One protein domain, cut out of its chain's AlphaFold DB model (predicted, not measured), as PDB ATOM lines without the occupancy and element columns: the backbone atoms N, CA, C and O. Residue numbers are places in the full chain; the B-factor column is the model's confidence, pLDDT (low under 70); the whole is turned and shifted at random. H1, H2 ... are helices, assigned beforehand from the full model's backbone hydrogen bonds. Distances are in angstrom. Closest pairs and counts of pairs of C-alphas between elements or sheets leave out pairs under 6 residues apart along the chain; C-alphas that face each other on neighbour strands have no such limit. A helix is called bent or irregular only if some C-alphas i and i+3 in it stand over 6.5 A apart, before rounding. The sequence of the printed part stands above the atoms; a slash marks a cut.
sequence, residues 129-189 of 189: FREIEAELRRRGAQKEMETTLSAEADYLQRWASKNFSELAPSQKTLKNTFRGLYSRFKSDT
ATOM      1  N   PHE A 129     119.539 127.883 142.912       83.62
ATOM      2  CA  PHE A 129     118.673 128.315 141.801       83.62
ATOM      3  C   PHE A 129     117.658 129.383 142.195       83.62
ATOM      4  O   PHE A 129     117.358 130.245 141.374       83.62
ATOM      5  N   ARG A 130     117.136 129.326 143.424       81.94
ATOM      6  CA  ARG A 130     116.126 130.279 143.899       81.94
ATOM      7  C   ARG A 130     116.693 131.696 143.942       81.94
ATOM      8  O   ARG A 130     116.024 132.639 143.537       81.94
ATOM      9  N   GLU A 131     117.943 131.838 144.362       86.94
ATOM     10  CA  GLU A 131     118.649 133.113 144.429       86.94
ATOM     11  C   GLU A 131     118.947 133.670 143.032       86.94
ATOM     12  O   GLU A 131     118.764 134.861 142.789       86.94
ATOM     13  N   ILE A 132     119.340 132.810 142.089       88.81
ATOM     14  CA  ILE A 132     119.576 133.216 140.695       88.81
ATOM     15  C   ILE A 132     118.258 133.603 140.006       88.81
ATOM     16  O   ILE A 132     118.216 134.565 139.241       88.81
ATOM     17  N   GLU A 133     117.163 132.896 140.297       90.44
ATOM     18  CA  GLU A 133     115.833 133.265 139.807       90.44
ATOM     19  C   GLU A 133     115.375 134.615 140.375       90.44
ATOM     20  O   GLU A 133     114.815 135.433 139.643       90.44
ATOM     21  N   ALA A 134     115.621 134.867 141.664       87.19
ATOM     22  CA  ALA A 134     115.293 136.138 142.301       87.19
ATOM     23  C   ALA A 134     116.035 137.310 141.641       87.19
ATOM     24  O   ALA A 134     115.417 138.337 141.358       87.19
ATOM     25  N   GLU A 135     117.318 137.136 141.315       93.50
ATOM     26  CA  GLU A 135     118.092 138.147 140.591       93.50
ATOM     27  C   GLU A 135     117.547 138.392 139.177       93.50
ATOM     28  O   GLU A 135     117.363 139.541 138.773       93.50
ATOM     29  N   LEU A 136     117.195 137.330 138.444       91.19
ATOM     30  CA  LEU A 136     116.555 137.459 137.132       91.19
ATOM     31  C   LEU A 136     115.233 138.242 137.216       91.19
ATOM     32  O   LEU A 136     114.971 139.110 136.385       91.19
ATOM     33  N   ARG A 137     114.399 137.964 138.227       89.75
ATOM     34  CA  ARG A 137     113.132 138.681 138.453       89.75
ATOM     35  C   ARG A 137     113.357 140.149 138.808       89.75
ATOM     36  O   ARG A 137     112.640 141.000 138.287       89.75
ATOM     37  N   ARG A 138     114.357 140.456 139.647       93.56
ATOM     38  CA  ARG A 138     114.754 141.836 139.980       93.56
ATOM     39  C   ARG A 138     115.128 142.606 138.712       93.56
ATOM     40  O   ARG A 138     114.598 143.692 138.482       93.56
ATOM     41  N   ARG A 139     115.982 142.021 137.866       92.62
ATOM     42  CA  ARG A 139     116.409 142.617 136.589       92.62
ATOM     43  C   ARG A 139     115.251 142.786 135.611       92.62
ATOM     44  O   ARG A 139     115.173 143.817 134.950       92.62
ATOM     45  N   GLY A 140     114.332 141.820 135.553       89.94
ATOM     46  CA  GLY A 140     113.106 141.915 134.755       89.94
ATOM     47  C   GLY A 140     112.215 143.077 135.177       89.94
ATOM     48  O   GLY A 140     111.841 143.896 134.342       89.94
ATOM     49  N   ALA A 141     111.957 143.216 136.478       87.12
ATOM     50  CA  ALA A 141     111.170 144.324 137.021       87.12
ATOM     51  C   ALA A 141     111.809 145.701 136.755       87.12
ATOM     52  O   ALA A 141     111.099 146.686 136.570       87.12
ATOM     53  N   GLN A 142     113.141 145.767 136.709       89.81
ATOM     54  CA  GLN A 142     113.894 147.002 136.463       89.81
ATOM     55  C   GLN A 142     114.246 147.229 134.984       89.81
ATOM     56  O   GLN A 142     114.928 148.198 134.662       89.81
ATOM     57  N   LYS A 143     113.778 146.362 134.074       88.75
ATOM     58  CA  LYS A 143     114.109 146.389 132.636       88.75
ATOM     59  C   LYS A 143     115.620 146.368 132.347       88.75
ATOM     60  O   LYS A 143     116.060 146.808 131.291       88.75
ATOM     61  N   GLU A 144     116.409 145.796 133.255       92.31
ATOM     62  CA  GLU A 144     117.870 145.665 133.143       92.31
ATOM     63  C   GLU A 144     118.296 144.384 132.415       92.31
ATOM     64  O   GLU A 144     119.489 144.131 132.269       92.31
ATOM     65  N   MET A 145     117.340 143.549 131.996       90.38
ATOM     66  CA  MET A 145     117.625 142.274 131.338       90.38
ATOM     67  C   MET A 145     118.333 142.476 130.002       90.38
ATOM     68  O   MET A 145     117.911 143.295 129.177       90.38
ATOM     69  N   GLU A 146     119.324 141.628 129.748       94.12
ATOM     70  CA  GLU A 146     120.068 141.589 128.497       94.12
ATOM     71  C   GLU A 146     119.140 141.417 127.290       94.12
ATOM     72  O   GLU A 146     117.986 140.994 127.398       94.12
ATOM     73  N   THR A 147     119.632 141.760 126.103       90.12
ATOM     74  CA  THR A 147     118.867 141.634 124.850       90.12
ATOM     75  C   THR A 147     118.657 140.187 124.427       90.12
ATOM     76  O   THR A 147     117.655 139.871 123.783       90.12
ATOM     77  N   THR A 148     119.569 139.288 124.801       91.94
ATOM     78  CA  THR A 148     119.479 137.867 124.458       91.94
ATOM     79  C   THR A 148     119.512 136.985 125.699       91.94
ATOM     80  O   THR A 148     120.238 137.248 126.655       91.94
ATOM     81  N   LEU A 149     118.795 135.858 125.641       90.56
ATOM     82  CA  LEU A 149     118.817 134.839 126.696       90.56
ATOM     83  C   LEU A 149     120.232 134.289 126.953       90.56
ATOM     84  O   LEU A 149     120.540 133.876 128.066       90.56
ATOM     85  N   SER A 150     121.093 134.251 125.929       91.06
ATOM     86  CA  SER A 150     122.489 133.826 126.090       91.06
ATOM     87  C   SER A 150     123.280 134.813 126.947       91.06
ATOM     88  O   SER A 150     123.947 134.377 127.881       91.06
ATOM     89  N   ALA A 151     123.157 136.112 126.656       91.75
ATOM     90  CA  ALA A 151     123.810 137.168 127.420       91.75
ATOM     91  C   ALA A 151     123.276 137.228 128.859       91.75
ATOM     92  O   ALA A 151     124.065 137.309 129.797       91.75
ATOM     93  N   GLU A 152     121.962 137.072 129.055       93.19
ATOM     94  CA  GLU A 152     121.384 137.035 130.405       93.19
ATOM     95  C   GLU A 152     121.885 135.816 131.192       93.19
ATOM     96  O   GLU A 152     122.229 135.921 132.364       93.19
ATOM     97  N   ALA A 153     121.996 134.651 130.552       92.69
ATOM     98  CA  ALA A 153     122.547 133.472 131.210       92.69
ATOM     99  C   ALA A 153     124.038 133.624 131.559       92.69
ATOM    100  O   ALA A 153     124.453 133.133 132.609       92.69
ATOM    101  N   ASP A 154     124.828 134.304 130.722       93.06
ATOM    102  CA  ASP A 154     126.228 134.636 131.031       93.06
ATOM    103  C   ASP A 154     126.325 135.593 132.219       93.06
ATOM    104  O   ASP A 154     127.148 135.393 133.116       93.06
ATOM    105  N   TYR A 155     125.462 136.611 132.250       94.00
ATOM    106  CA  TYR A 155     125.358 137.527 133.377       94.00
ATOM    107  C   TYR A 155     125.044 136.768 134.669       94.00
ATOM    108  O   TYR A 155     125.796 136.865 135.639       94.00
ATOM    109  N   LEU A 156     123.977 135.962 134.667       92.44
ATOM    110  CA  LEU A 156     123.539 135.200 135.836       92.44
ATOM    111  C   LEU A 156     124.608 134.215 136.309       92.44
ATOM    112  O   LEU A 156     124.777 134.040 137.514       92.44
ATOM    113  N   GLN A 157     125.357 133.599 135.391       91.31
ATOM    114  CA  GLN A 157     126.469 132.726 135.754       91.31
ATOM    115  C   GLN A 157     127.578 133.503 136.470       91.31
ATOM    116  O   GLN A 157     128.014 133.088 137.540       91.31
ATOM    117  N   ARG A 158     128.019 134.644 135.919       91.19
ATOM    118  CA  ARG A 158     129.061 135.485 136.540       91.19
ATOM    119  C   ARG A 158     128.611 136.034 137.887       91.19
ATOM    120  O   ARG A 158     129.387 136.031 138.841       91.19
ATOM    121  N   TRP A 159     127.362 136.483 137.967       92.62
ATOM    122  CA  TRP A 159     126.751 136.941 139.205       92.62
ATOM    123  C   TRP A 159     126.721 135.814 140.244       92.62
ATOM    124  O   TRP A 159     127.176 136.017 141.367       92.62
ATOM    125  N   ALA A 160     126.285 134.610 139.864       90.06
ATOM    126  CA  ALA A 160     126.257 133.459 140.758       90.06
ATOM    127  C   ALA A 160     127.664 133.077 141.237       90.06
ATOM    128  O   ALA A 160     127.851 132.878 142.431       90.06
ATOM    129  N   SER A 161     128.661 133.045 140.347       88.44
ATOM    130  CA  SER A 161     130.053 132.743 140.715       88.44
ATOM    131  C   SER A 161     130.669 133.788 141.647       88.44
ATOM    132  O   SER A 161     131.533 133.461 142.450       88.44
ATOM    133  N   LYS A 162     130.248 135.055 141.544       88.25
ATOM    134  CA  LYS A 162     130.729 136.132 142.419       88.25
ATOM    135  C   LYS A 162     130.094 136.077 143.812       88.25
ATOM    136  O   LYS A 162     130.756 136.409 144.788       88.25
ATOM    137  N   ASN A 163     128.816 135.707 143.894       86.69
ATOM    138  CA  ASN A 163     128.046 135.731 145.142       86.69
ATOM    139  C   ASN A 163     128.060 134.391 145.892       86.69
ATOM    140  O   ASN A 163     127.854 134.364 147.104       86.69
ATOM    141  N   PHE A 164     128.311 133.283 145.195       83.56
ATOM    142  CA  PHE A 164     128.357 131.941 145.766       83.56
ATOM    143  C   PHE A 164     129.686 131.300 145.387       83.56
ATOM    144  O   PHE A 164     129.965 131.102 144.207       83.56
ATOM    145  N   SER A 165     130.501 130.969 146.388       64.06
ATOM    146  CA  SER A 165     131.916 130.658 146.180       64.06
ATOM    147  C   SER A 165     132.188 129.439 145.294       64.06
ATOM    148  O   SER A 165     133.249 129.416 144.690       64.06
ATOM    149  N   GLU A 166     131.271 128.471 145.127       61.91
ATOM    150  CA  GLU A 166     131.621 127.195 144.460       61.91
ATOM    151  C   GLU A 166     130.506 126.481 143.654       61.91
ATOM    152  O   GLU A 166     130.733 125.385 143.148       61.91
ATOM    153  N   LEU A 167     129.297 127.044 143.487       64.88
ATOM    154  CA  LEU A 167     128.144 126.282 142.940       64.88
ATOM    155  C   LEU A 167     127.312 127.014 141.872       64.88
ATOM    156  O   LEU A 167     126.097 126.816 141.782       64.88
ATOM    157  N   ALA A 168     127.947 127.842 141.039       75.69
ATOM    158  CA  ALA A 168     127.267 128.495 139.921       75.69
ATOM    159  C   ALA A 168     126.877 127.474 138.824       75.69
ATOM    160  O   ALA A 168     127.748 126.777 138.292       75.69
ATOM    161  N   PRO A 169     125.590 127.377 138.436       81.56
ATOM    162  CA  PRO A 169     125.166 126.524 137.332       81.56
ATOM    163  C   PRO A 169     125.821 126.939 136.011       81.56
ATOM    164  O   PRO A 169     126.084 128.118 135.775       81.56
ATOM    165  N   SER A 170     126.024 125.982 135.102       86.38
ATOM    166  CA  SER A 170     126.519 126.299 133.756       86.38
ATOM    167  C   SER A 170     125.556 127.224 132.998       86.38
ATOM    168  O   SER A 170     124.334 127.111 133.150       86.38
ATOM    169  N   GLN A 171     126.087 128.056 132.095       88.00
ATOM    170  CA  GLN A 171     125.284 128.892 131.193       88.00
ATOM    171  C   GLN A 171     124.190 128.081 130.472       88.00
ATOM    172  O   GLN A 171     123.040 128.509 130.390       88.00
ATOM    173  N   LYS A 172     124.509 126.869 129.987       85.94
ATOM    174  CA  LYS A 172     123.544 125.983 129.306       85.94
ATOM    175  C   LYS A 172     122.364 125.623 130.212       85.94
ATOM    176  O   LYS A 172     121.222 125.620 129.752       85.94
ATOM    177  N   THR A 173     122.634 125.334 131.484       85.88
ATOM    178  CA  THR A 173     121.597 125.032 132.476       85.88
ATOM    179  C   THR A 173     120.722 126.257 132.721       85.88
ATOM    180  O   THR A 173     119.506 126.154 132.607       85.88
ATOM    181  N   LEU A 174     121.327 127.427 132.954       87.94
ATOM    182  CA  LEU A 174     120.604 128.684 133.181       87.94
ATOM    183  C   LEU A 174     119.699 129.049 132.000       87.94
ATOM    184  O   LEU A 174     118.523 129.348 132.199       87.94
ATOM    185  N   LYS A 175     120.199 128.926 130.762       87.25
ATOM    186  CA  LYS A 175     119.404 129.152 129.544       87.25
ATOM    187  C   LYS A 175     118.173 128.259 129.495       87.25
ATOM    188  O   LYS A 175     117.100 128.732 129.148       87.25
ATOM    189  N   ASN A 176     118.318 126.972 129.796       86.06
ATOM    190  CA  ASN A 176     117.198 126.037 129.728       86.06
ATOM    191  C   ASN A 176     116.191 126.263 130.856       86.06
ATOM    192  O   ASN A 176     114.992 126.276 130.586       86.06
ATOM    193  N   THR A 177     116.672 126.480 132.079       84.50
ATOM    194  CA  THR A 177     115.819 126.694 133.251       84.50
ATOM    195  C   THR A 177     115.031 127.997 133.145       84.50
ATOM    196  O   THR A 177     113.833 128.018 133.415       84.50
ATOM    197  N   PHE A 178     115.670 129.078 132.695       87.94
ATOM    198  CA  PHE A 178     115.074 130.412 132.722       87.94
ATOM    199  C   PHE A 178     114.512 130.900 131.389       87.94
ATOM    200  O   PHE A 178     113.957 131.995 131.347       87.94
ATOM    201  N   ARG A 179     114.560 130.089 130.320       89.06
ATOM    202  CA  ARG A 179     113.968 130.431 129.012       89.06
ATOM    203  C   ARG A 179     112.536 130.950 129.148       89.06
ATOM    204  O   ARG A 179     112.220 132.004 128.611       89.06
ATOM    205  N   GLY A 180     111.690 130.227 129.886       84.12
ATOM    206  CA  GLY A 180     110.281 130.589 130.053       84.12
ATOM    207  C   GLY A 180     110.077 131.903 130.812       84.12
ATOM    208  O   GLY A 180     109.237 132.705 130.416       84.12
ATOM    209  N   LEU A 181     110.861 132.148 131.868       84.62
ATOM    210  CA  LEU A 181     110.789 133.395 132.637       84.62
ATOM    211  C   LEU A 181     111.305 134.586 131.827       84.62
ATOM    212  O   LEU A 181     110.649 135.622 131.785       84.62
ATOM    213  N   TYR A 182     112.431 134.417 131.134       88.94
ATOM    214  CA  TYR A 182     113.005 135.441 130.265       88.94
ATOM    215  C   TYR A 182     112.028 135.871 129.166       88.94
ATOM    216  O   TYR A 182     111.822 137.065 128.958       88.94
ATOM    217  N   SER A 183     111.391 134.905 128.492       87.00
ATOM    218  CA  SER A 183     110.400 135.198 127.455       87.00
ATOM    219  C   SER A 183     109.207 135.981 127.996       87.00
ATOM    220  O   SER A 183     108.775 136.909 127.333       87.00
ATOM    221  N   ARG A 184     108.705 135.667 129.199       85.56
ATOM    222  CA  ARG A 184     107.589 136.417 129.802       85.56
ATOM    223  C   ARG A 184     107.951 137.882 130.032       85.56
ATOM    224  O   ARG A 184     107.255 138.754 129.535       85.56
ATOM    225  N   PHE A 185     109.087 138.150 130.676       85.50
ATOM    226  CA  PHE A 185     109.506 139.529 130.923       85.50
ATOM    227  C   PHE A 185     109.736 140.320 129.633       85.50
ATOM    228  O   PHE A 185     109.335 141.473 129.558       85.50
ATOM    229  N   LYS A 186     110.334 139.714 128.599       80.44
ATOM    230  CA  LYS A 186     110.545 140.395 127.310       80.44
ATOM    231  C   LYS A 186     109.281 140.527 126.455       80.44
ATOM    232  O   LYS A 186     109.274 141.386 125.587       80.44
ATOM    233  N   SER A 187     108.254 139.707 126.672       74.50
ATOM    234  CA  SER A 187     106.949 139.870 126.014       74.50
ATOM    235  C   SER A 187     106.077 140.934 126.684       74.50
ATOM    236  O   SER A 187     105.240 141.529 126.015       74.50
ATOM    237  N   ASP A 188     106.274 141.168 127.985       58.31
ATOM    238  CA  ASP A 188     105.535 142.161 128.776       58.31
ATOM    239  C   ASP A 188     106.181 143.567 128.741       58.31
ATOM    240  O   ASP A 188     105.711 144.482 129.421       58.31
ATOM    241  N   THR A 189     107.270 143.748 127.978       52.56
ATOM    242  CA  THR A 189     107.970 145.036 127.791       52.56
ATOM    243  C   THR A 189     107.796 145.554 126.375       52.56
ATOM    244  O   THR A 189     107.654 146.790 126.242       52.56
TER     245      THR A 189
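AT A GLANCE: This is residues 129 to 189 of the 189 residues of an uncharacterized protein of Mesorhizobium sp. B2-1-8 (UniProt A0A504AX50). Three helices of similar length, each packed on the other two, make a small body with their centres at the corners of a triangle. H1 and H3 run the same way at a shallow tilt, with the last part of H3 on H1, while H2 runs back at a steep tilt to both and packs on the first part of H3. The printed part has 61 residues with three named helices, in the order H1, H2, H3, and no named strand; its class is all helix. It is compact, with a radius of gyration of the C-alphas of 10.7 A, and elongated in outline, spanning 34 by 20 by 17 A.

IN THESE COORDINATES: Start at C-alpha 129, at (118.673, 128.315, 141.801), where H1 begins; it takes in residues 129 to 141 and is 18.3 A long from first to last C-alpha. Next find C-alpha 149 at (118.817, 134.839, 126.696), from which H2, residues 149 to 163, runs 20.6 A. H3, residues 171 to 187, is the longest helix with 17 residues and covers 22.0 A, ending with C-alpha 187 at (106.949, 139.870, 126.014). Look near residue 178 for its kink of 60 degrees; H3 is irregular, with C-alphas 177 and 180 standing 7.5 A apart.

HOW THE PARTS SIT: Begin with H1, which touches H2 with residues 132 to 136 alone, while H2 touches H1 with residues 156 to 160 alone. Their closest C-alphas are those of Ile 132 and Leu 156, 6.6 A apart, and the two helices run opposite ways at a steep tilt of 57 degrees. Then look from H2 to H3: they touch with 13 pairs of C-alphas within 8 A, and the closest are those of Ala 153 and Gln 171, at 5.3 A. H2 and H3 run opposite ways at a steep tilt of 61 degrees. H3 touches H1 with residues 178 to 185 alone; their closest C-alphas, of Gly 140 and Phe 185, are 5.8 A apart. H1 and H3 run the same way at a shallow tilt of 31 degrees. In H1 and H2 every O i to N i+4 pair is within hydrogen-bond range; in H3 it is 11 of 13.

THE WHOLE: The two C-alphas farthest apart, 34.0 A, are those of Glu 166, in the link from H2 to H3, and Thr 189, the chain's last residue. The links H1 to H2 and H2 to H3 are both short, with 7 residues each, and the printed part has no cut. The mean pLDDT of the printed part is 86.0; look for the model's low confidence, under 70, at residues 165 to 167 and 188 to 189.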